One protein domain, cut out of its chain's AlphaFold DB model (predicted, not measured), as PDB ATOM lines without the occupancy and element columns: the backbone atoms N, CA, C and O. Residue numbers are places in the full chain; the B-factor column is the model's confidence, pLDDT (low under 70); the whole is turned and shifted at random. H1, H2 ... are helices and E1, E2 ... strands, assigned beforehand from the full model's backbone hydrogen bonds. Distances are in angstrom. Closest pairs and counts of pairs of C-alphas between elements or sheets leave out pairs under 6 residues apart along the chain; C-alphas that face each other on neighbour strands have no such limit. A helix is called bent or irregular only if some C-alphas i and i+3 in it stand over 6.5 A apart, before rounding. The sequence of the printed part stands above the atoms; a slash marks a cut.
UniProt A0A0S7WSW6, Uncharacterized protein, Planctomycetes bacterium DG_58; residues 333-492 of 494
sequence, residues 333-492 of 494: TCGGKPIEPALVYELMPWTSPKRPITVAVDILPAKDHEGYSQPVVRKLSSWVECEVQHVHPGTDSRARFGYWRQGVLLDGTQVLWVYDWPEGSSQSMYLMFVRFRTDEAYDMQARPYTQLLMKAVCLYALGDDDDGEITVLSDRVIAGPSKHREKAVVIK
ATOM      1  N   THR A 333     185.394 167.338 214.701       93.06
ATOM      2  CA  THR A 333     186.518 166.444 214.985       93.06
ATOM      3  C   THR A 333     186.549 165.280 213.994       93.06
ATOM      4  O   THR A 333     185.544 164.947 213.369       93.06
ATOM      5  N   CYS A 334     187.717 164.666 213.825       91.50
ATOM      6  CA  CYS A 334     187.901 163.450 213.039       91.50
ATOM      7  C   CYS A 334     188.763 162.458 213.826       91.50
ATOM      8  O   CYS A 334     189.927 162.728 214.140       91.50
ATOM      9  N   GLY A 335     188.222 161.282 214.144       89.62
ATOM     10  CA  GLY A 335     188.883 160.256 214.949       89.62
ATOM     11  C   GLY A 335     189.262 160.748 216.348       89.62
ATOM     12  O   GLY A 335     190.388 160.522 216.796       89.62
ATOM     13  N   GLY A 336     188.348 161.467 217.000       89.19
ATOM     14  CA  GLY A 336     188.449 161.981 218.366       89.19
ATOM     15  C   GLY A 336     189.358 163.199 218.539       89.19
ATOM     16  O   GLY A 336     189.600 163.620 219.671       89.19
ATOM     17  N   LYS A 337     189.889 163.758 217.448       88.75
ATOM     18  CA  LYS A 337     190.794 164.914 217.461       88.75
ATOM     19  C   LYS A 337     190.186 166.076 216.679       88.75
ATOM     20  O   LYS A 337     189.506 165.811 215.688       88.75
ATOM     21  N   PRO A 338     190.431 167.339 217.076       90.25
ATOM     22  CA  PRO A 338     190.096 168.488 216.238       90.25
ATOM     23  C   PRO A 338     190.609 168.290 214.812       90.25
ATOM     24  O   PRO A 338     191.671 167.698 214.624       90.25
ATOM     25  N   ILE A 339     189.853 168.767 213.823       91.00
ATOM     26  CA  ILE A 339     190.336 168.796 212.438       91.00
ATOM     27  C   ILE A 339     191.624 169.623 212.397       91.00
ATOM     28  O   ILE A 339     191.694 170.684 213.021       91.00
ATOM     29  N   GLU A 340     192.645 169.128 211.702       88.50
ATOM     30  CA  GLU A 340     193.946 169.794 211.655       88.50
ATOM     31  C   GLU A 340     193.801 171.206 211.056       88.50
ATOM     32  O   GLU A 340     193.213 171.342 209.976       88.50
ATOM     33  N   PRO A 341     194.308 172.270 211.714       89.00
ATOM     34  CA  PRO A 341     194.146 173.640 211.225       89.00
ATOM     35  C   PRO A 341     194.698 173.850 209.814       89.00
ATOM     36  O   PRO A 341     194.096 174.593 209.047       89.00
ATOM     37  N   ALA A 342     195.759 173.134 209.433       86.31
ATOM     38  CA  ALA A 342     196.312 173.177 208.081       86.31
ATOM     39  C   ALA A 342     195.279 172.786 206.999       86.31
ATOM     40  O   ALA A 342     195.249 173.389 205.934       86.31
ATOM     41  N   LEU A 343     194.359 171.853 207.284       89.50
ATOM     42  CA  LEU A 343     193.290 171.479 206.344       89.50
ATOM     43  C   LEU A 343     192.226 172.568 206.197       89.50
ATOM     44  O   LEU A 343     191.625 172.718 205.136       89.50
ATOM     45  N   VAL A 344     191.961 173.309 207.272       92.00
ATOM     46  CA  VAL A 344     191.056 174.465 207.233       92.00
ATOM     47  C   VAL A 344     191.734 175.619 206.492       92.00
ATOM     48  O   VAL A 344     191.081 176.317 205.720       92.00
ATOM     49  N   TYR A 345     193.044 175.779 206.672       89.31
ATOM     50  CA  TYR A 345     193.845 176.789 205.995       89.31
ATOM     51  C   TYR A 345     193.873 176.607 204.472       89.31
ATOM     52  O   TYR A 345     193.762 177.587 203.746       89.31
ATOM     53  N   GLU A 346     193.891 175.369 203.970       87.50
ATOM     54  CA  GLU A 346     193.774 175.083 202.529       87.50
ATOM     55  C   GLU A 346     192.511 175.683 201.884       87.50
ATOM     56  O   GLU A 346     192.512 175.993 200.695       87.50
ATOM     57  N   LEU A 347     191.436 175.885 202.655       89.50
ATOM     58  CA  LEU A 347     190.190 176.501 202.180       89.50
ATOM     59  C   LEU A 347     190.237 178.038 202.146       89.50
ATOM     60  O   LEU A 347     189.272 178.672 201.705       89.50
ATOM     61  N   MET A 348     191.320 178.655 202.624       86.56
ATOM     62  CA  MET A 348     191.494 180.103 202.589       86.56
ATOM     63  C   MET A 348     191.723 180.596 201.150       86.56
ATOM     64  O   MET A 348     192.381 179.937 200.342       86.56
ATOM     65  N   PRO A 349     191.197 181.771 200.774       75.94
ATOM     66  CA  PRO A 349     191.515 182.408 199.509       75.94
ATOM     67  C   PRO A 349     192.914 183.020 199.607       75.94
ATOM     68  O   PRO A 349     193.097 184.133 200.083       75.94
ATOM     69  N   TRP A 350     193.905 182.275 199.129       64.31
ATOM     70  CA  TRP A 350     195.321 182.664 199.102       64.31
ATOM     71  C   TRP A 350     195.630 183.912 198.275       64.31
ATOM     72  O   TRP A 350     196.702 184.498 198.375       64.31
ATOM     73  N   THR A 351     194.700 184.316 197.419       53.53
ATOM     74  CA  THR A 351     194.811 185.504 196.585       53.53
ATOM     75  C   THR A 351     193.438 186.168 196.500       53.53
ATOM     76  O   THR A 351     192.409 185.532 196.722       53.53
ATOM     77  N   SER A 352     193.421 187.445 196.119       48.91
ATOM     78  CA  SER A 352     192.243 188.303 195.908       48.91
ATOM     79  C   SER A 352     191.043 187.780 195.072       48.91
ATOM     80  O   SER A 352     190.068 188.531 194.957       48.91
ATOM     81  N   PRO A 353     191.005 186.586 194.437       53.56
ATOM     82  CA  PRO A 353     189.775 185.994 193.947       53.56
ATOM     83  C   PRO A 353     188.565 186.166 194.867       53.56
ATOM     84  O   PRO A 353     188.534 185.746 196.018       53.56
ATOM     85  N   LYS A 354     187.477 186.669 194.274       62.56
ATOM     86  CA  LYS A 354     186.139 186.720 194.888       62.56
ATOM     87  C   LYS A 354     185.565 185.329 195.222       62.56
ATOM     88  O   LYS A 354     184.438 185.243 195.702       62.56
ATOM     89  N   ARG A 355     186.271 184.243 194.883       62.19
ATOM     90  CA  ARG A 355     185.854 182.845 195.061       62.19
ATOM     91  C   ARG A 355     187.068 181.993 195.448       62.19
ATOM     92  O   ARG A 355     188.096 182.142 194.798       62.19
ATOM     93  N   PRO A 356     186.960 181.092 196.436       61.88
ATOM     94  CA  PRO A 356     188.077 180.242 196.838       61.88
ATOM     95  C   PRO A 356     188.528 179.332 195.685       61.88
ATOM     96  O   PRO A 356     187.693 178.806 194.946       61.88
ATOM     97  N   ILE A 357     189.847 179.161 195.533       66.38
ATOM     98  CA  ILE A 357     190.450 178.255 194.539       66.38
ATOM     99  C   ILE A 357     190.247 176.804 194.989       66.38
ATOM    100  O   ILE A 357     189.747 175.972 194.232       66.38
ATOM    101  N   THR A 358     190.561 176.527 196.253       75.12
ATOM    102  CA  THR A 358     190.292 175.244 196.899       75.12
ATOM    103  C   THR A 358     188.921 175.297 197.551       75.12
ATOM    104  O   THR A 358     188.688 176.030 198.508       75.12
ATOM    105  N   VAL A 359     187.981 174.523 197.014       81.12
ATOM    106  CA  VAL A 359     186.595 174.516 197.510       81.12
ATOM    107  C   VAL A 359     186.348 173.352 198.466       81.12
ATOM    108  O   VAL A 359     185.481 173.463 199.329       81.12
ATOM    109  N   ALA A 360     187.080 172.242 198.325       90.31
ATOM    110  CA  ALA A 360     186.945 171.080 199.191       90.31
ATOM    111  C   ALA A 360     188.274 170.349 199.415       90.31
ATOM    112  O   ALA A 360     189.114 170.321 198.519       90.31
ATOM    113  N   VAL A 361     188.414 169.726 200.585       90.88
ATOM    114  CA  VAL A 361     189.580 168.929 200.995       90.88
ATOM    115  C   VAL A 361     189.097 167.594 201.562       90.88
ATOM    116  O   VAL A 361     188.130 167.571 202.328       90.88
ATOM    117  N   ASP A 362     189.749 166.490 201.190       91.00
ATOM    118  CA  ASP A 362     189.510 165.184 201.814       91.00
ATOM    119  C   ASP A 362     190.266 165.083 203.142       91.00
ATOM    120  O   ASP A 362     191.489 165.187 203.192       91.00
ATOM    121  N   ILE A 363     189.527 164.889 204.228       90.62
ATOM    122  CA  ILE A 363     190.049 164.928 205.594       90.62
ATOM    123  C   ILE A 363     190.731 163.614 205.970       90.62
ATOM    124  O   ILE A 363     191.700 163.626 206.725       90.62
ATOM    125  N   LEU A 364     190.217 162.473 205.495       86.56
ATOM    126  CA  LEU A 364     190.672 161.158 205.961       86.56
ATOM    127  C   LEU A 364     192.142 160.874 205.612       86.56
ATOM    128  O   LEU A 364     192.915 160.652 206.542       86.56
ATOM    129  N   PRO A 365     192.567 160.904 204.334       78.19
ATOM    130  CA  PRO A 365     193.960 160.660 203.979       78.19
ATOM    131  C   PRO A 365     194.871 161.807 204.422       78.19
ATOM    132  O   PRO A 365     196.040 161.585 204.720       78.19
ATOM    133  N   ALA A 366     194.345 163.033 204.487       77.25
ATOM    134  CA  ALA A 366     195.142 164.198 204.830       77.25
ATOM    135  C   ALA A 366     195.485 164.256 206.328       77.25
ATOM    136  O   ALA A 366     196.542 164.759 206.688       77.25
ATOM    137  N   LYS A 367     194.647 163.679 207.199       72.25
ATOM    138  CA  LYS A 367     194.908 163.585 208.643       72.25
ATOM    139  C   LYS A 367     196.205 162.840 208.980       72.25
ATOM    140  O   LYS A 367     196.883 163.215 209.933       72.25
ATOM    141  N   ASP A 368     196.528 161.791 208.228       71.06
ATOM    142  CA  ASP A 368     197.706 160.950 208.473       71.06
ATOM    143  C   ASP A 368     198.918 161.373 207.618       71.06
ATOM    144  O   ASP A 368     199.969 160.734 207.656       71.06
ATOM    145  N   HIS A 369     198.783 162.446 206.836       72.00
ATOM    146  CA  HIS A 369     199.824 162.931 205.941       72.00
ATOM    147  C   HIS A 369     200.762 163.909 206.659       72.00
ATOM    148  O   HIS A 369     200.318 164.912 207.222       72.00
ATOM    149  N   GLU A 370     202.072 163.672 206.549       65.44
ATOM    150  CA  GLU A 370     203.116 164.459 207.230       65.44
ATOM    151  C   GLU A 370     203.029 165.969 206.945       65.44
ATOM    152  O   GLU A 370     203.286 166.792 207.819       65.44
ATOM    153  N   GLY A 371     202.603 166.337 205.732       62.88
ATOM    154  CA  GLY A 371     202.425 167.736 205.324       62.88
ATOM    155  C   GLY A 371     201.299 168.488 206.049       62.88
ATOM    156  O   GLY A 371     201.337 169.714 206.094       62.88
ATOM    157  N   TYR A 372     200.326 167.781 206.633       66.94
ATOM    158  CA  TYR A 372     199.215 168.384 207.384       66.94
ATOM    159  C   TYR A 372     199.290 168.110 208.886       66.94
ATOM    160  O   TYR A 372     198.661 168.823 209.666       66.94
ATOM    161  N   SER A 373     200.088 167.127 209.309       64.06
ATOM    162  CA  SER A 373     200.329 166.803 210.716       64.06
ATOM    163  C   SER A 373     201.332 167.766 211.363       64.06
ATOM    164  O   SER A 373     202.318 167.346 211.976       64.06
ATOM    165  N   GLN A 374     201.106 169.070 211.207       66.19
ATOM    166  CA  GLN A 374     201.868 170.066 211.951       66.19
ATOM    167  C   GLN A 374     201.481 169.964 213.431       66.19
ATOM    168  O   GLN A 374     200.299 169.795 213.743       66.19
ATOM    169  N   PRO A 375     202.437 170.032 214.371       62.69
ATOM    170  CA  PRO A 375     202.100 169.969 215.784       62.69
ATOM    171  C   PRO A 375     201.139 171.114 216.109       62.69
ATOM    172  O   PRO A 375     201.465 172.274 215.891       62.69
ATOM    173  N   VAL A 376     199.949 170.801 216.629       62.88
ATOM    174  CA  VAL A 376     199.003 171.814 217.117       62.88
ATOM    175  C   VAL A 376     199.694 172.598 218.237       62.88
ATOM    176  O   VAL A 376     199.917 172.072 219.331       62.88
ATOM    177  N   VAL A 377     200.089 173.841 217.944       60.06
ATOM    178  CA  VAL A 377     201.081 174.592 218.735       60.06
ATOM    179  C   VAL A 377     200.467 175.172 220.009       60.06
ATOM    180  O   VAL A 377     201.179 175.379 220.993       60.06
ATOM    181  N   ARG A 378     199.144 175.386 220.059       56.16
ATOM    182  CA  ARG A 378     198.461 175.900 221.257       56.16
ATOM    183  C   ARG A 378     196.952 175.637 221.265       56.16
ATOM    184  O   ARG A 378     196.286 175.691 220.241       56.16
ATOM    185  N   LYS A 379     196.430 175.404 222.477       54.09
ATOM    186  CA  LYS A 379     195.011 175.516 222.858       54.09
ATOM    187  C   LYS A 379     194.875 176.680 223.838       54.09
ATOM    188  O   LYS A 379     194.889 176.467 225.051       54.09
ATOM    189  N   LEU A 380     194.824 177.916 223.355       49.22
ATOM    190  CA  LEU A 380     194.422 179.042 224.199       49.22
ATOM    191  C   LEU A 380     192.909 179.222 224.077       49.22
ATOM    192  O   LEU A 380     192.402 179.343 222.969       49.22
ATOM    193  N   SER A 381     192.231 179.206 225.232       61.03
ATOM    194  CA  SER A 381     190.811 179.517 225.498       61.03
ATOM    195  C   SER A 381     189.736 178.771 224.693       61.03
ATOM    196  O   SER A 381     188.792 178.292 225.313       61.03
ATOM    197  N   SER A 382     189.853 178.621 223.375       78.69
ATOM    198  CA  SER A 382     189.018 177.790 222.485       78.69
ATOM    199  C   SER A 382     189.588 177.652 221.056       78.69
ATOM    200  O   SER A 382     188.977 176.986 220.220       78.69
ATOM    201  N   TRP A 383     190.752 178.248 220.769       86.62
ATOM    202  CA  TRP A 383     191.411 178.187 219.466       86.62
ATOM    203  C   TRP A 383     192.176 176.876 219.273       86.62
ATOM    204  O   TRP A 383     192.785 176.344 220.209       86.62
ATOM    205  N   VAL A 384     192.147 176.368 218.044       84.19
ATOM    206  CA  VAL A 384     193.001 175.284 217.554       84.19
ATOM    207  C   VAL A 384     193.939 175.896 216.519       84.19
ATOM    208  O   VAL A 384     193.481 176.392 215.493       84.19
ATOM    209  N   GLU A 385     195.239 175.892 216.813       84.50
ATOM    210  CA  GLU A 385     196.244 176.658 216.064       84.50
ATOM    211  C   GLU A 385     197.371 175.758 215.549       84.50
ATOM    212  O   GLU A 385     197.819 174.846 216.254       84.50
ATOM    213  N   CYS A 386     197.880 176.056 214.356       79.50
ATOM    214  CA  CYS A 386     199.135 175.515 213.847       79.50
ATOM    215  C   CYS A 386     200.074 176.651 213.426       79.50
ATOM    216  O   CYS A 386     199.648 177.773 213.131       79.50
ATOM    217  N   GLU A 387     201.367 176.352 213.397       78.94
ATOM    218  CA  GLU A 387     202.297 177.160 212.613       78.94
ATOM    219  C   GLU A 387     202.060 176.865 211.131       78.94
ATOM    220  O   GLU A 387     201.629 175.777 210.750       78.94
ATOM    221  N   VAL A 388     202.243 177.878 210.298       73.69
ATOM    222  CA  VAL A 388     202.026 177.779 208.860       73.69
ATOM    223  C   VAL A 388     203.398 177.797 208.210       73.69
ATOM    224  O   VAL A 388     204.020 178.846 208.080       73.69
ATOM    225  N   GLN A 389     203.887 176.632 207.778       65.25
ATOM    226  CA  GLN A 389     205.161 176.531 207.039       65.25
ATOM    227  C   GLN A 389     205.049 176.943 205.564       65.25
ATOM    228  O   GLN A 389     205.953 176.697 204.762       65.25
ATOM    229  N   HIS A 390     203.942 177.564 205.169       55.41
ATOM    230  CA  HIS A 390     203.790 178.052 203.813       55.41
ATOM    231  C   HIS A 390     204.621 179.324 203.670       55.41
ATOM    232  O   HIS A 390     204.246 180.383 204.153       55.41
ATOM    233  N   VAL A 391     205.804 179.170 203.073       45.19
ATOM    234  CA  VAL A 391     206.280 179.909 201.886       45.19
ATOM    235  C   VAL A 391     207.802 179.729 201.747       45.19
ATOM    236  O   VAL A 391     208.301 179.690 200.625       45.19
ATOM    237  N   HIS A 392     208.550 179.476 202.829       36.09
ATOM    238  CA  HIS A 392     210.007 179.303 202.746       36.09
ATOM    239  C   HIS A 392     210.545 178.217 203.695       36.09
ATOM    240  O   HIS A 392     210.759 178.487 204.883       36.09
ATOM    241  N   PRO A 393     210.827 177.001 203.180       41.44
ATOM    242  CA  PRO A 393     211.585 175.992 203.914       41.44
ATOM    243  C   PRO A 393     212.902 176.599 204.419       41.44
ATOM    244  O   PRO A 393     213.715 177.066 203.622       41.44
ATOM    245  N   GLY A 394     213.106 176.618 205.738       46.59
ATOM    246  CA  GLY A 394     214.323 177.154 206.362       46.59
ATOM    247  C   GLY A 394     214.256 178.614 206.825       46.59
ATOM    248  O   GLY A 394     215.283 179.153 207.229       46.59
ATOM    249  N   THR A 395     213.081 179.249 206.804       46.28
ATOM    250  CA  THR A 395     212.861 180.504 207.541       46.28
ATOM    251  C   THR A 395     212.193 180.203 208.879       46.28
ATOM    252  O   THR A 395     211.277 179.385 208.933       46.28
ATOM    253  N   ASP A 396     212.647 180.857 209.952       57.16
ATOM    254  CA  ASP A 396     212.038 180.829 211.295       57.16
ATOM    255  C   ASP A 396     210.676 181.561 211.309       57.16
ATOM    256  O   ASP A 396     210.402 182.378 212.188       57.16
ATOM    257  N   SER A 397     209.830 181.307 210.307       61.62
ATOM    258  CA  SER A 397     208.543 181.968 210.147       61.62
ATOM    259  C   SER A 397     207.643 181.640 211.328       61.62
ATOM    260  O   SER A 397     207.268 180.489 211.555       61.62
ATOM    261  N   ARG A 398     207.263 182.675 212.078       72.38
ATOM    262  CA  ARG A 398     206.246 182.588 213.135       72.38
ATOM    263  C   ARG A 398     204.825 182.755 212.603       72.38
ATOM    264  O   ARG A 398     203.941 183.098 213.391       72.38
ATOM    265  N   ALA A 399     204.603 182.565 211.300       81.44
ATOM    266  CA  ALA A 399     203.266 182.627 210.733       81.44
ATOM    267  C   ALA A 399     202.363 181.576 211.391       81.44
ATOM    268  O   ALA A 399     202.767 180.429 211.613       81.44
ATOM    269  N   ARG A 400     201.142 181.972 211.745       86.75
ATOM    270  CA  ARG A 400     200.185 181.106 212.439       86.75
ATOM    271  C   ARG A 400     198.828 181.190 211.797       86.75
ATOM    272  O   ARG A 400     198.354 182.271 211.474       86.75
ATOM    273  N   PHE A 401     198.165 180.050 211.762       90.06
ATOM    274  CA  PHE A 401     196.764 179.960 211.419       90.06
ATOM    275  C   PHE A 401     196.030 179.291 212.569       90.06
ATOM    276  O   PHE A 401     196.531 178.351 213.193       90.06
ATOM    277  N   GLY A 402     194.829 179.772 212.850       91.94
ATOM    278  CA  GLY A 402     193.989 179.182 213.869       91.94
ATOM    279  C   GLY A 402     192.522 179.286 213.525       91.94
ATOM    280  O   GLY A 402     192.083 180.184 212.807       91.94
ATOM    281  N   TYR A 403     191.750 178.359 214.078       94.44
ATOM    282  CA  TYR A 403     190.301 178.417 214.018       94.44
ATOM    283  C   TYR A 403     189.671 178.175 215.387       94.44
ATOM    284  O   TYR A 403     190.211 177.474 216.246       94.44
ATOM    285  N   TRP A 404     188.475 178.719 215.560       94.50
ATOM    286  CA  TRP A 404     187.579 178.441 216.665       94.50
ATOM    287  C   TRP A 404     186.183 178.163 216.106       94.50
ATOM    288  O   TRP A 404     185.549 179.016 215.485       94.50
ATOM    289  N   ARG A 405     185.683 176.947 216.344       95.00
ATOM    290  CA  ARG A 405     184.301 176.570 216.039       95.00
ATOM    291  C   ARG A 405     183.313 177.377 216.891       95.00
ATOM    292  O   ARG A 405     183.243 177.185 218.103       95.00
ATOM    293  N   GLN A 406     182.518 178.220 216.240       95.56
ATOM    294  CA  GLN A 406     181.503 179.067 216.875       95.56
ATOM    295  C   GLN A 406     180.165 178.347 217.059       95.56
ATOM    296  O   GLN A 406     179.436 178.602 218.014       95.56
ATOM    297  N   GLY A 407     179.826 177.433 216.150       95.38
ATOM    298  CA  GLY A 407     178.574 176.692 216.215       95.38
ATOM    299  C   GLY A 407     178.226 176.007 214.903       95.38
ATOM    300  O   GLY A 407     179.070 175.848 214.018       95.38
ATOM    301  N   VAL A 408     176.964 175.599 214.796       96.31
ATOM    302  CA  VAL A 408     176.410 174.893 213.641       96.31
ATOM    303  C   VAL A 408     175.035 175.467 213.295       96.31
ATOM    304  O   VAL A 408     174.237 175.757 214.188       96.31
ATOM    305  N   LEU A 409     174.776 175.659 212.004       96.44
ATOM    306  CA  LEU A 409     173.462 176.026 211.476       96.44
ATOM    307  C   LEU A 409     172.568 174.780 211.355       96.44
ATOM    308  O   LEU A 409     173.044 173.647 211.361       96.44
ATOM    309  N   LEU A 410     171.256 174.970 211.214       95.19
ATOM    310  CA  LEU A 410     170.262 173.890 211.163       95.19
ATOM    311  C   LEU A 410     170.511 172.884 210.027       95.19
ATOM    312  O   LEU A 410     170.154 171.716 210.143       95.19
ATOM    313  N   ASP A 411     171.122 173.338 208.937       92.50
ATOM    314  CA  ASP A 411     171.471 172.528 207.767       92.50
ATOM    315  C   ASP A 411     172.789 171.738 207.919       92.50
ATOM    316  O   ASP A 411     173.238 171.100 206.966       92.50
ATOM    317  N   GLY A 412     173.426 171.794 209.094       94.50
ATOM    318  CA  GLY A 412     174.699 171.135 209.384       94.50
ATOM    319  C   GLY A 412     175.944 171.944 209.000       94.50
ATOM    320  O   GLY A 412     177.063 171.455 209.181       94.50
ATOM    321  N   THR A 413     175.791 173.175 208.497       96.69
ATOM    322  CA  THR A 413     176.925 174.060 208.196       96.69
ATOM    323  C   THR A 413     177.633 174.474 209.472       96.69
ATOM    324  O   THR A 413     177.039 175.073 210.366       96.69
ATOM    325  N   GLN A 414     178.927 174.203 209.534       97.38
ATOM    326  CA  GLN A 414     179.790 174.616 210.628       97.38
ATOM    327  C   GLN A 414     180.232 176.053 210.413       97.38
ATOM    328  O   GLN A 414     180.587 176.437 209.297       97.38
ATOM    329  N   VAL A 415     180.245 176.824 211.494       97.06
ATOM    330  CA  VAL A 415     180.707 178.211 211.497       97.06
ATOM    331  C   VAL A 415     182.016 178.270 212.266       97.06
ATOM    332  O   VAL A 415     182.061 177.954 213.458       97.06
ATOM    333  N   LEU A 416     183.079 178.672 211.583       97.12
ATOM    334  CA  LEU A 416     184.416 178.815 212.139       97.12
ATOM    335  C   LEU A 416     184.790 180.291 212.138       97.12
ATOM    336  O   LEU A 416     184.675 180.959 211.115       97.12
ATOM    337  N   TRP A 417     185.275 180.784 213.267       95.62
ATOM    338  CA  TRP A 417     186.054 182.011 213.298       95.62
ATOM    339  C   TRP A 417     187.500 181.616 213.037       95.62
ATOM    340  O   TRP A 417     188.050 180.817 213.787       95.62
ATOM    341  N   VAL A 418     188.084 182.103 211.951       94.75
ATOM    342  CA  VAL A 418     189.465 181.802 211.571       94.75
ATOM    343  C   VAL A 418     190.301 183.073 211.602       94.75
ATOM    344  O   VAL A 418     189.780 184.160 211.336       94.75
ATOM    345  N   TYR A 419     191.583 182.936 211.917       92.44
ATOM    346  CA  TYR A 419     192.565 183.994 211.724       92.44
ATOM    347  C   TYR A 419     193.756 183.457 210.935       92.44
ATOM    348  O   TYR A 419     194.163 182.305 211.100       92.44
ATOM    349  N   ASP A 420     194.324 184.328 210.114       90.12
ATOM    350  CA  ASP A 420     195.635 184.158 209.508       90.12
ATOM    351  C   ASP A 420     196.548 185.253 210.056       90.12
ATOM    352  O   ASP A 420     196.201 186.437 210.028       90.12
ATOM    353  N   TRP A 421     197.683 184.853 210.619       87.88
ATOM    354  CA  TRP A 421     198.686 185.758 211.153       87.88
ATOM    355  C   TRP A 421     200.003 185.561 210.405       87.88
ATOM    356  O   TRP A 421     200.840 184.758 210.835       87.88
ATOM    357  N   PRO A 422     200.218 186.308 209.310       81.62
ATOM    358  CA  PRO A 422     201.522 186.385 208.679       81.62
ATOM    359  C   PRO A 422     202.525 187.004 209.656       81.62
ATOM    360  O   PRO A 422     202.205 187.946 210.393       81.62
ATOM    361  N   GLU A 423     203.752 186.490 209.669       80.69
ATOM    362  CA  GLU A 423     204.789 186.962 210.584       80.69
ATOM    363  C   GLU A 423     204.967 188.493 210.513       80.69
ATOM    364  O   GLU A 423     205.155 189.072 209.447       80.69
ATOM    365  N   GLY A 424     204.904 189.156 211.674       74.00
ATOM    366  CA  GLY A 424     205.132 190.602 211.786       74.00
ATOM    367  C   GLY A 424     203.979 191.498 211.314       74.00
ATOM    368  O   GLY A 424     204.164 192.712 211.260       74.00
ATOM    369  N   SER A 425     202.805 190.936 211.008       77.81
ATOM    370  CA  SER A 425     201.631 191.683 210.527       77.81
ATOM    371  C   SER A 425     200.424 191.601 211.477       77.81
ATOM    372  O   SER A 425     200.506 190.981 212.542       77.81
ATOM    373  N   SER A 426     199.329 192.285 211.131       81.75
ATOM    374  CA  SER A 426     198.022 192.154 211.787       81.75
ATOM    375  C   SER A 426     197.397 190.782 211.513       81.75
ATOM    376  O   SER A 426     197.720 190.123 210.528       81.75
ATOM    377  N   GLN A 427     196.503 190.332 212.396       87.81
ATOM    378  CA  GLN A 427     195.786 189.073 212.205       87.81
ATOM    379  C   GLN A 427     194.563 189.312 211.329       87.81
ATOM    380  O   GLN A 427     193.594 189.920 211.780       87.81
ATOM    381  N   SER A 428     194.549 188.813 210.100       91.31
ATOM    382  CA  SER A 428     193.353 188.905 209.265       91.31
ATOM    383  C   SER A 428     192.326 187.864 209.702       91.31
ATOM    384  O   SER A 428     192.614 186.666 209.723       91.31
ATOM    385  N   MET A 429     191.118 188.311 210.055       94.00
ATOM    386  CA  MET A 429     190.071 187.445 210.601       94.00
ATOM    387  C   MET A 429     188.890 187.256 209.648       94.00
ATOM    388  O   MET A 429     188.470 188.174 208.935       94.00
ATOM    389  N   TYR A 430     188.307 186.056 209.683       94.56
ATOM    390  CA  TYR A 430     187.195 185.666 208.820       94.56
ATOM    391  C   TYR A 430     186.196 184.764 209.549       94.56
ATOM    392  O   TYR A 430     186.551 184.015 210.460       94.56
ATOM    393  N   LEU A 431     184.948 184.781 209.082       96.19
ATOM    394  CA  LEU A 431     183.997 183.699 209.318       96.19
ATOM    395  C   LEU A 431     184.021 182.748 208.130       96.19
ATOM    396  O   LEU A 431     183.663 183.135 207.016       96.19
ATOM    397  N   MET A 432     184.413 181.504 208.374       95.44
ATOM    398  CA  MET A 432     184.394 180.432 207.392       95.44
ATOM    399  C   MET A 432     183.216 179.499 207.661       95.44
ATOM    400  O   MET A 432     183.027 179.000 208.768       95.44
ATOM    401  N   PHE A 433     182.430 179.254 206.620       95.94
ATOM    402  CA  PHE A 433     181.285 178.361 206.648       95.94
ATOM    403  C   PHE A 433     181.648 177.095 205.891       95.94
ATOM    404  O   PHE A 433     181.908 177.163 204.688       95.94
ATOM    405  N   VAL A 434     181.652 175.949 206.566       96.56
ATOM    406  CA  VAL A 434     182.017 174.672 205.942       96.56
ATOM    407  C   VAL A 434     180.938 173.616 206.130       96.56
ATOM    408  O   VAL A 434     180.256 173.571 207.152       96.56
ATOM    409  N   ARG A 435     180.779 172.744 205.136       96.06
ATOM    410  CA  ARG A 435     179.908 171.566 205.209       96.06
ATOM    411  C   ARG A 435     180.711 170.308 204.951       96.06
ATOM    412  O   ARG A 435     181.593 170.298 204.093       96.06
ATOM    413  N   PHE A 436     180.346 169.245 205.654       96.94
ATOM    414  CA  PHE A 436     180.903 167.922 205.425       96.94
ATOM    415  C   PHE A 436     179.983 167.090 204.547       96.94
ATOM    416  O   PHE A 436     178.759 167.201 204.613       96.94
ATOM    417  N   ARG A 437     180.582 166.237 203.725       96.19
ATOM    418  CA  ARG A 437     179.877 165.179 203.001       96.19
ATOM    419  C   ARG A 437     180.820 164.017 202.752       96.19
ATOM    420  O   ARG A 437     182.033 164.202 202.718       96.19
ATOM    421  N   THR A 438     180.263 162.845 202.513       95.56
ATOM    422  CA  THR A 438     181.022 161.726 201.955       95.56
ATOM    423  C   THR A 438     180.881 161.693 200.443       95.56
ATOM    424  O   THR A 438     179.834 162.071 199.913       95.56
ATOM    425  N   ASP A 439     181.916 161.226 199.760       95.19
ATOM    426  CA  ASP A 439     181.906 161.015 198.313       95.19
ATOM    427  C   ASP A 439     182.741 159.772 197.967       95.19
ATOM    428  O   ASP A 439     183.437 159.229 198.829       95.19
ATOM    429  N   GLU A 440     182.664 159.304 196.727       93.69
ATOM    430  CA  GLU A 440     183.555 158.250 196.231       93.69
ATOM    431  C   GLU A 440     184.876 158.869 195.752       93.69
ATOM    432  O   GLU A 440     184.903 159.951 195.162       93.69
ATOM    433  N   ALA A 441     185.988 158.197 196.030       91.56
ATOM    434  CA  ALA A 441     187.311 158.533 195.520       91.56
ATOM    435  C   ALA A 441     188.094 157.265 195.194       91.56
ATOM    436  O   ALA A 441     187.683 156.158 195.531       91.56
ATOM    437  N   TYR A 442     189.236 157.442 194.537       91.06
ATOM    438  CA  TYR A 442     190.148 156.364 194.180       91.06
ATOM    439  C   TYR A 442     191.525 156.664 194.756       91.06
ATOM    440  O   TYR A 442     192.003 157.795 194.667       91.06
ATOM    441  N   ASP A 443     192.144 155.670 195.386       87.62
ATOM    442  CA  ASP A 443     193.503 155.801 195.909       87.62
ATOM    443  C   ASP A 443     194.560 155.750 194.785       87.62
ATOM    444  O   ASP A 443     194.246 155.620 193.598       87.62
ATOM    445  N   MET A 444     195.845 155.826 195.147       85.69
ATOM    446  CA  MET A 444     196.949 155.762 194.176       85.69
ATOM    447  C   MET A 444     197.042 154.422 193.425       85.69
ATOM    448  O   MET A 444     197.720 154.339 192.403       85.69
ATOM    449  N   GLN A 445     196.372 153.373 193.909       90.81
ATOM    450  CA  GLN A 445     196.260 152.068 193.255       90.81
ATOM    451  C   GLN A 445     194.930 151.915 192.498       90.81
ATOM    452  O   GLN A 445     194.577 150.804 192.104       90.81
ATOM    453  N   ALA A 446     194.199 153.016 192.284       89.44
ATOM    454  CA  ALA A 446     192.881 153.049 191.659       89.44
ATOM    455  C   ALA A 446     191.840 152.162 192.366       89.44
ATOM    456  O   ALA A 446     190.902 151.668 191.736       89.44
ATOM    457  N   ARG A 447     191.981 151.952 193.680       89.56
ATOM    458  CA  ARG A 447     190.973 151.256 194.484       89.56
ATOM    459  C   ARG A 447     189.954 152.273 194.995       89.56
ATOM    460  O   ARG A 447     190.365 153.305 195.530       89.56
ATOM    461  N   PRO A 448     188.647 151.997 194.852       90.88
ATOM    462  CA  PRO A 448     187.623 152.897 195.347       90.88
ATOM    463  C   PRO A 448     187.635 152.930 196.879       90.88
ATOM    464  O   PRO A 448     187.796 151.895 197.531       90.88
ATOM    465  N   TYR A 449     187.419 154.110 197.448       91.25
ATOM    466  CA  TYR A 449     187.173 154.320 198.871       91.25
ATOM    467  C   TYR A 449     186.143 155.436 199.071       91.25
ATOM    468  O   TYR A 449     185.866 156.232 198.172       91.25
ATOM    469  N   THR A 450     185.547 155.491 200.261       94.00
ATOM    470  CA  THR A 450     184.663 156.595 200.650       94.00
ATOM    471  C   THR A 450     185.486 157.681 201.336       94.00
ATOM    472  O   THR A 450     186.008 157.454 202.427       94.00
ATOM    473  N   GLN A 451     185.586 158.849 200.707       93.81
ATOM    474  CA  GLN A 451     186.265 160.026 201.255       93.81
ATOM    475  C   GLN A 451     185.341 160.852 202.156       93.81
ATOM    476  O   GLN A 451     184.116 160.815 201.998       93.81
ATOM    477  N   LEU A 452     185.926 161.630 203.074       95.62
ATOM    478  CA  LEU A 452     185.219 162.632 203.876       95.62
ATOM    479  C   LEU A 452     185.657 164.020 203.416       95.62
ATOM    480  O   LEU A 452     186.733 164.490 203.771       95.62
ATOM    481  N   LEU A 453     184.798 164.702 202.669       95.94
ATOM    482  CA  LEU A 453     185.081 166.026 202.133       95.94
ATOM    483  C   LEU A 453     184.615 167.125 203.088       95.94
ATOM    484  O   LEU A 453     183.430 167.196 203.424       95.94
ATOM    485  N   MET A 454     185.523 168.034 203.441       96.62
ATOM    486  CA  MET A 454     185.209 169.349 204.003       96.62
ATOM    487  C   MET A 454     185.111 170.357 202.868       96.62
ATOM    488  O   MET A 454     186.082 170.536 202.142       96.62
ATOM    489  N   LYS A 455     183.968 171.025 202.707       94.94
ATOM    490  CA  LYS A 455     183.742 172.002 201.639       94.94
ATOM    491  C   LYS A 455     183.482 173.395 202.205       94.94
ATOM    492  O   LYS A 455     182.550 173.551 202.992       94.94
ATOM    493  N   ALA A 456     184.215 174.403 201.738       92.69
ATOM    494  CA  ALA A 456     183.891 175.803 201.997       92.69
ATOM    495  C   ALA A 456     182.625 176.215 201.228       92.69
ATOM    496  O   ALA A 456     182.524 176.055 200.010       92.69
ATOM    497  N   VAL A 457     181.638 176.730 201.957       92.19
ATOM    498  CA  VAL A 457     180.360 177.225 201.424       92.19
ATOM    499  C   VAL A 457     180.392 178.741 201.284       92.19
ATOM    500  O   VAL A 457     179.913 179.285 200.293       92.19
ATOM    501  N   CYS A 458     180.967 179.425 202.268       90.75
ATOM    502  CA  CYS A 458     181.082 180.873 202.293       90.75
ATOM    503  C   CYS A 458     182.293 181.271 203.138       90.75
ATOM    504  O   CYS A 458     182.651 180.577 204.091       90.75
ATOM    505  N   LEU A 459     182.893 182.405 202.795       91.38
ATOM    506  CA  LEU A 459     183.862 183.091 203.630       91.38
ATOM    507  C   LEU A 459     183.450 184.556 203.722       91.38
ATOM    508  O   LEU A 459     183.184 185.193 202.702       91.38
ATOM    509  N   TYR A 460     183.398 185.082 204.938       92.69
ATOM    510  CA  TYR A 460     183.062 186.472 205.207       92.69
ATOM    511  C   TYR A 460     184.225 187.140 205.938       92.69
ATOM    512  O   TYR A 460     184.589 186.722 207.035       92.69
ATOM    513  N   ALA A 461     184.818 188.165 205.325       92.69
ATOM    514  CA  ALA A 461     185.917 188.912 205.925       92.69
ATOM    515  C   ALA A 461     185.412 189.765 207.097       92.69
ATOM    516  O   ALA A 461     184.478 190.552 206.939       92.69
ATOM    517  N   LEU A 462     186.040 189.612 208.264       93.94
ATOM    518  CA  LEU A 462     185.762 190.434 209.444       93.94
ATOM    519  C   LEU A 462     186.684 191.659 209.507       93.94
ATOM    520  O   LEU A 462     186.277 192.701 210.018       93.94
ATOM    521  N   GLY A 463     187.885 191.539 208.938       91.75
ATOM    522  CA  GLY A 463     188.940 192.545 208.995       91.75
ATOM    523  C   GLY A 463     190.038 192.167 209.988       91.75
ATOM    524  O   GLY A 463     189.991 191.119 210.632       91.75
ATOM    525  N   ASP A 464     191.044 193.027 210.082       92.94
ATOM    526  CA  ASP A 464     192.248 192.770 210.870       92.94
ATOM    527  C   ASP A 464     192.015 192.954 212.371       92.94
ATOM    528  O   ASP A 464     191.509 193.994 212.787       92.94
ATOM    529  N   ASP A 465     192.398 191.974 213.187       91.38
ATOM    530  CA  ASP A 465     192.170 191.863 214.635       91.38
ATOM    531  C   ASP A 465     190.746 192.285 215.039       91.38
ATOM    532  O   ASP A 465     190.549 193.157 215.894       91.38
ATOM    533  N   ASP A 466     189.748 191.752 214.337       94.31
ATOM    534  CA  ASP A 466     188.345 192.024 214.621       94.31
ATOM    535  C   ASP A 466     187.960 191.576 216.040       94.31
ATOM    536  O   ASP A 466     188.304 190.485 216.487       94.31
ATOM    537  N   ASP A 467     187.229 192.430 216.748       93.62
ATOM    538  CA  ASP A 467     186.831 192.241 218.143       93.62
ATOM    539  C   ASP A 467     185.315 192.072 218.318       93.62
ATOM    540  O   ASP A 467     184.802 192.111 219.438       93.62
ATOM    541  N   GLY A 468     184.583 191.892 217.214       94.75
ATOM    542  CA  GLY A 468     183.134 191.759 217.240       94.75
ATOM    543  C   GLY A 468     182.681 190.417 217.808       94.75
ATOM    544  O   GLY A 468     183.234 189.366 217.496       94.75
ATOM    545  N   GLU A 469     181.615 190.431 218.609       96.19
ATOM    546  CA  GLU A 469     180.985 189.197 219.082       96.19
ATOM    547  C   GLU A 469     180.322 188.446 217.919       96.19
ATOM    548  O   GLU A 469     179.589 189.036 217.119       96.19
ATOM    549  N   ILE A 470     180.544 187.133 217.838       97.12
ATOM    550  CA  ILE A 470     179.911 186.267 216.844       97.12
ATOM    551  C   ILE A 470     178.809 185.457 217.517       97.12
ATOM    552  O   ILE A 470     179.063 184.661 218.418       97.12
ATOM    553  N   THR A 471     177.571 185.622 217.054       98.00
ATOM    554  CA  THR A 471     176.431 184.826 217.523       98.00
ATOM    555  C   THR A 471     175.937 183.912 216.411       98.00
ATOM    556  O   THR A 471     175.502 184.379 215.355       98.00
ATOM    557  N   VAL A 472     175.952 182.604 216.657       97.50
ATOM    558  CA  VAL A 472     175.409 181.598 215.735       97.50
ATOM    559  C   VAL A 472     173.988 181.233 216.162       97.50
ATOM    560  O   VAL A 472     173.759 180.797 217.288       97.50
ATOM    561  N   LEU A 473     173.030 181.424 215.258       97.56
ATOM    562  CA  LEU A 473     171.638 180.995 215.401       97.56
ATOM    563  C   LEU A 473     171.356 179.848 214.423       97.56
ATOM    564  O   LEU A 473     172.152 179.572 213.534       97.56
ATOM    565  N   SER A 474     170.202 179.192 214.543       95.62
ATOM    566  CA  SER A 474     169.864 178.040 213.694       95.62
ATOM    567  C   SER A 474     169.805 178.364 212.195       95.62
ATOM    568  O   SER A 474     170.095 177.500 211.379       95.62
ATOM    569  N   ASP A 475     169.413 179.581 211.810       96.12
ATOM    570  CA  ASP A 475     169.180 179.987 210.413       96.12
ATOM    571  C   ASP A 475     170.158 181.055 209.898       96.12
ATOM    572  O   ASP A 475     170.075 181.459 208.739       96.12
ATOM    573  N   ARG A 476     171.033 181.587 210.758       97.12
ATOM    574  CA  ARG A 476     171.881 182.741 210.434       97.12
ATOM    575  C   ARG A 476     173.024 182.919 211.417       97.12
ATOM    576  O   ARG A 476     172.962 182.454 212.552       97.12
ATOM    577  N   VAL A 477     174.010 183.704 211.007       98.12
ATOM    578  CA  VAL A 477     175.081 184.193 211.877       98.12
ATOM    579  C   VAL A 477     174.971 185.704 212.005       98.12
ATOM    580  O   VAL A 477     174.656 186.396 211.038       98.12
ATOM    581  N   ILE A 478     175.201 186.218 213.206       98.25
ATOM    582  CA  ILE A 478     175.260 187.648 213.481       98.25
ATOM    583  C   ILE A 478     176.706 187.979 213.837       98.25
ATOM    584  O   ILE A 478     177.211 187.512 214.855       98.25
ATOM    585  N   ALA A 479     177.356 188.776 212.994       97.69
ATOM    586  CA  ALA A 479     178.625 189.411 213.324       97.69
ATOM    587  C   ALA A 479     178.309 190.751 213.991       97.69
ATOM    588  O   ALA A 479     177.794 191.660 213.338       97.69
ATOM    589  N   GLY A 480     178.550 190.856 215.294       97.94
ATOM    590  CA  GLY A 480     178.271 192.046 216.086       97.94
ATOM    591  C   GLY A 480     179.077 193.275 215.646       97.94
ATOM    592  O   GLY A 480     179.966 193.173 214.785       97.94
ATOM    593  N   PRO A 481     178.763 194.450 216.225       97.38
ATOM    594  CA  PRO A 481     179.584 195.638 216.053       97.38
ATOM    595  C   PRO A 481     181.031 195.360 216.468       97.38
ATOM    596  O   PRO A 481     181.273 194.624 217.423       97.38
ATOM    597  N   SER A 482     181.971 195.957 215.750       96.88
ATOM    598  CA  SER A 482     183.410 195.855 215.995       96.88
ATOM    599  C   SER A 482     184.086 197.162 215.604       96.88
ATOM    600  O   SER A 482     183.442 198.070 215.066       96.88
ATOM    601  N   LYS A 483     185.403 197.253 215.779       95.31
ATOM    602  CA  LYS A 483     186.179 198.394 215.263       95.31
ATOM    603  C   LYS A 483     186.045 198.616 213.742       95.31
ATOM    604  O   LYS A 483     186.294 199.723 213.274       95.31
ATOM    605  N   HIS A 484     185.620 197.597 212.987       94.31
ATOM    606  CA  HIS A 484     185.403 197.657 211.533       94.31
ATOM    607  C   HIS A 484     183.930 197.783 211.133       94.31
ATOM    608  O   HIS A 484     183.620 198.004 209.962       94.31
ATOM    609  N   ARG A 485     182.997 197.603 212.077       95.81
ATOM    610  CA  ARG A 485     181.553 197.545 211.809       95.81
ATOM    611  C   ARG A 485     180.775 198.309 212.874       95.81
ATOM    612  O   ARG A 485     180.645 197.851 214.002       95.81
ATOM    613  N   GLU A 486     180.150 199.425 212.499       96.62
ATOM    614  CA  GLU A 486     179.324 200.221 213.427       96.62
ATOM    615  C   GLU A 486     178.061 199.487 213.909       96.62
ATOM    616  O   GLU A 486     177.517 199.783 214.973       96.62
ATOM    617  N   LYS A 487     177.547 198.553 213.101       97.38
ATOM    618  CA  LYS A 487     176.309 197.813 213.361       97.38
ATOM    619  C   LYS A 487     176.525 196.331 213.122       97.38
ATOM    620  O   LYS A 487     177.341 195.942 212.290       97.38
ATOM    621  N   ALA A 488     175.728 195.521 213.813       97.50
ATOM    622  CA  ALA A 488     175.703 194.089 213.585       97.50
ATOM    623  C   ALA A 488     175.293 193.770 212.137       97.50
ATOM    624  O   ALA A 488     174.340 194.351 211.606       97.50
ATOM    625  N   VAL A 489     175.990 192.819 211.525       97.69
ATOM    626  CA  VAL A 489     175.696 192.291 210.194       97.69
ATOM    627  C   VAL A 489     175.087 190.906 210.342       97.69
ATOM    628  O   VAL A 489     175.602 190.056 211.065       97.69
ATOM    629  N   VAL A 490     173.979 190.677 209.642       97.75
ATOM    630  CA  VAL A 490     173.318 189.373 209.589       97.75
ATOM    631  C   VAL A 490     173.745 188.656 208.318       97.75
ATOM    632  O   VAL A 490     173.499 189.142 207.218       97.75
ATOM    633  N   ILE A 491     174.347 187.484 208.481       96.62
ATOM    634  CA  ILE A 491     174.816 186.621 207.401       96.62
ATOM    635  C   ILE A 491     173.858 185.433 207.301       96.62
ATOM    636  O   ILE A 491     173.643 184.711 208.279       96.62
ATOM    637  N   LYS A 492     173.272 185.242 206.117       95.38
ATOM    638  CA  LYS A 492     172.408 184.108 205.775       95.38
ATOM    639  C   LYS A 492     173.013 183.362 204.594       95.38
ATOM    640  O   LYS A 492     173.528 183.998 203.678       95.38
TER     641      LYS A 492
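What this domain is: This is residues 333 to 492 of the 494 residues of an uncharacterized protein of Planctomycetes bacterium DG_58 (UniProt A0A0S7WSW6). A six-stranded antiparallel sheet curls like part of a barrel, with the short helix H1 between its edge strands E1 and E2, while the bent E5-E6 hairpin stretches along much of the domain's length. A small sheet of E7, E8 and E9 partly faces the large one, making a lopsided sandwich. The printed part has 160 residues, with two named helices and nine named strands in the order H1 E1 H2 E2 E3 E4 E5 E6 E7 E8 E9; the large sheet runs E1 E6 E5 E4 E3 E2. The class is mostly strand, though under half of the residues are in named elements. The whole is compact, with a radius of gyration of the C-alphas of 16.3 A and spans of 55 by 42 by 32 A.

Where its parts are: H1, residues 341 to 345, begins at C-alpha 341 (194.146, 173.640, 211.225). E1 is 360 to 362, H2 363 to 367 and E2 384 to 387. E3, 400 to 408, is 24.6 A long; E4, 414 to 421, 21.9 A; E5, 428 to 442, 36.0 A; E6, 448 to 464, 43.0 A, from (187.623, 152.897, 195.347) to (192.248, 192.770, 210.870). E7 is 470 to 472, E8 477 to 479, and E9, 489 to 491, ends at (174.816, 186.621, 207.401).

How they stand to each other: H1 is at the large sheet's level, height 0.2 A; its closest C-alphas to E2 are those of Pro 341 and Cys 386, 5.9 A apart. H2 only grazes that sheet with residues 363 to 365. In both helices every O i to N i+4 pair is within hydrogen-bond range. E2 to E6 form a meander, each strand the antiparallel neighbour of the one before. In the hairpin of E3 and E4, N 404 and O 417 are 2.8 A apart, within hydrogen-bond range; in that of E5 and E6, N 437 and O 453 are 3.0 A apart, also within range. E5 bends by 78 degrees at residue 439 and E6 by 64 degrees at residue 461. E7, E8 and E9 form a second meander; N 471 and O 478 are within range at 2.9 A. The two sheets form a sandwich, two sheets face to face, their best planes 18 degrees apart; the closest C-alphas of E3 and E7 are those of Gly 407 and Val 472, 5.9 A.

The domain as a whole: The two C-alphas farthest apart, those of Gln 445 and Glu 486, are 54.9 A from each other. The printed part has no cut. The links H1 to E1, H2 to E2 and E2 to E3 are long. Mean pLDDT of the printed part is 84.8; residues 350 to 357, 370 to 381 and 389 to 397 are under 70.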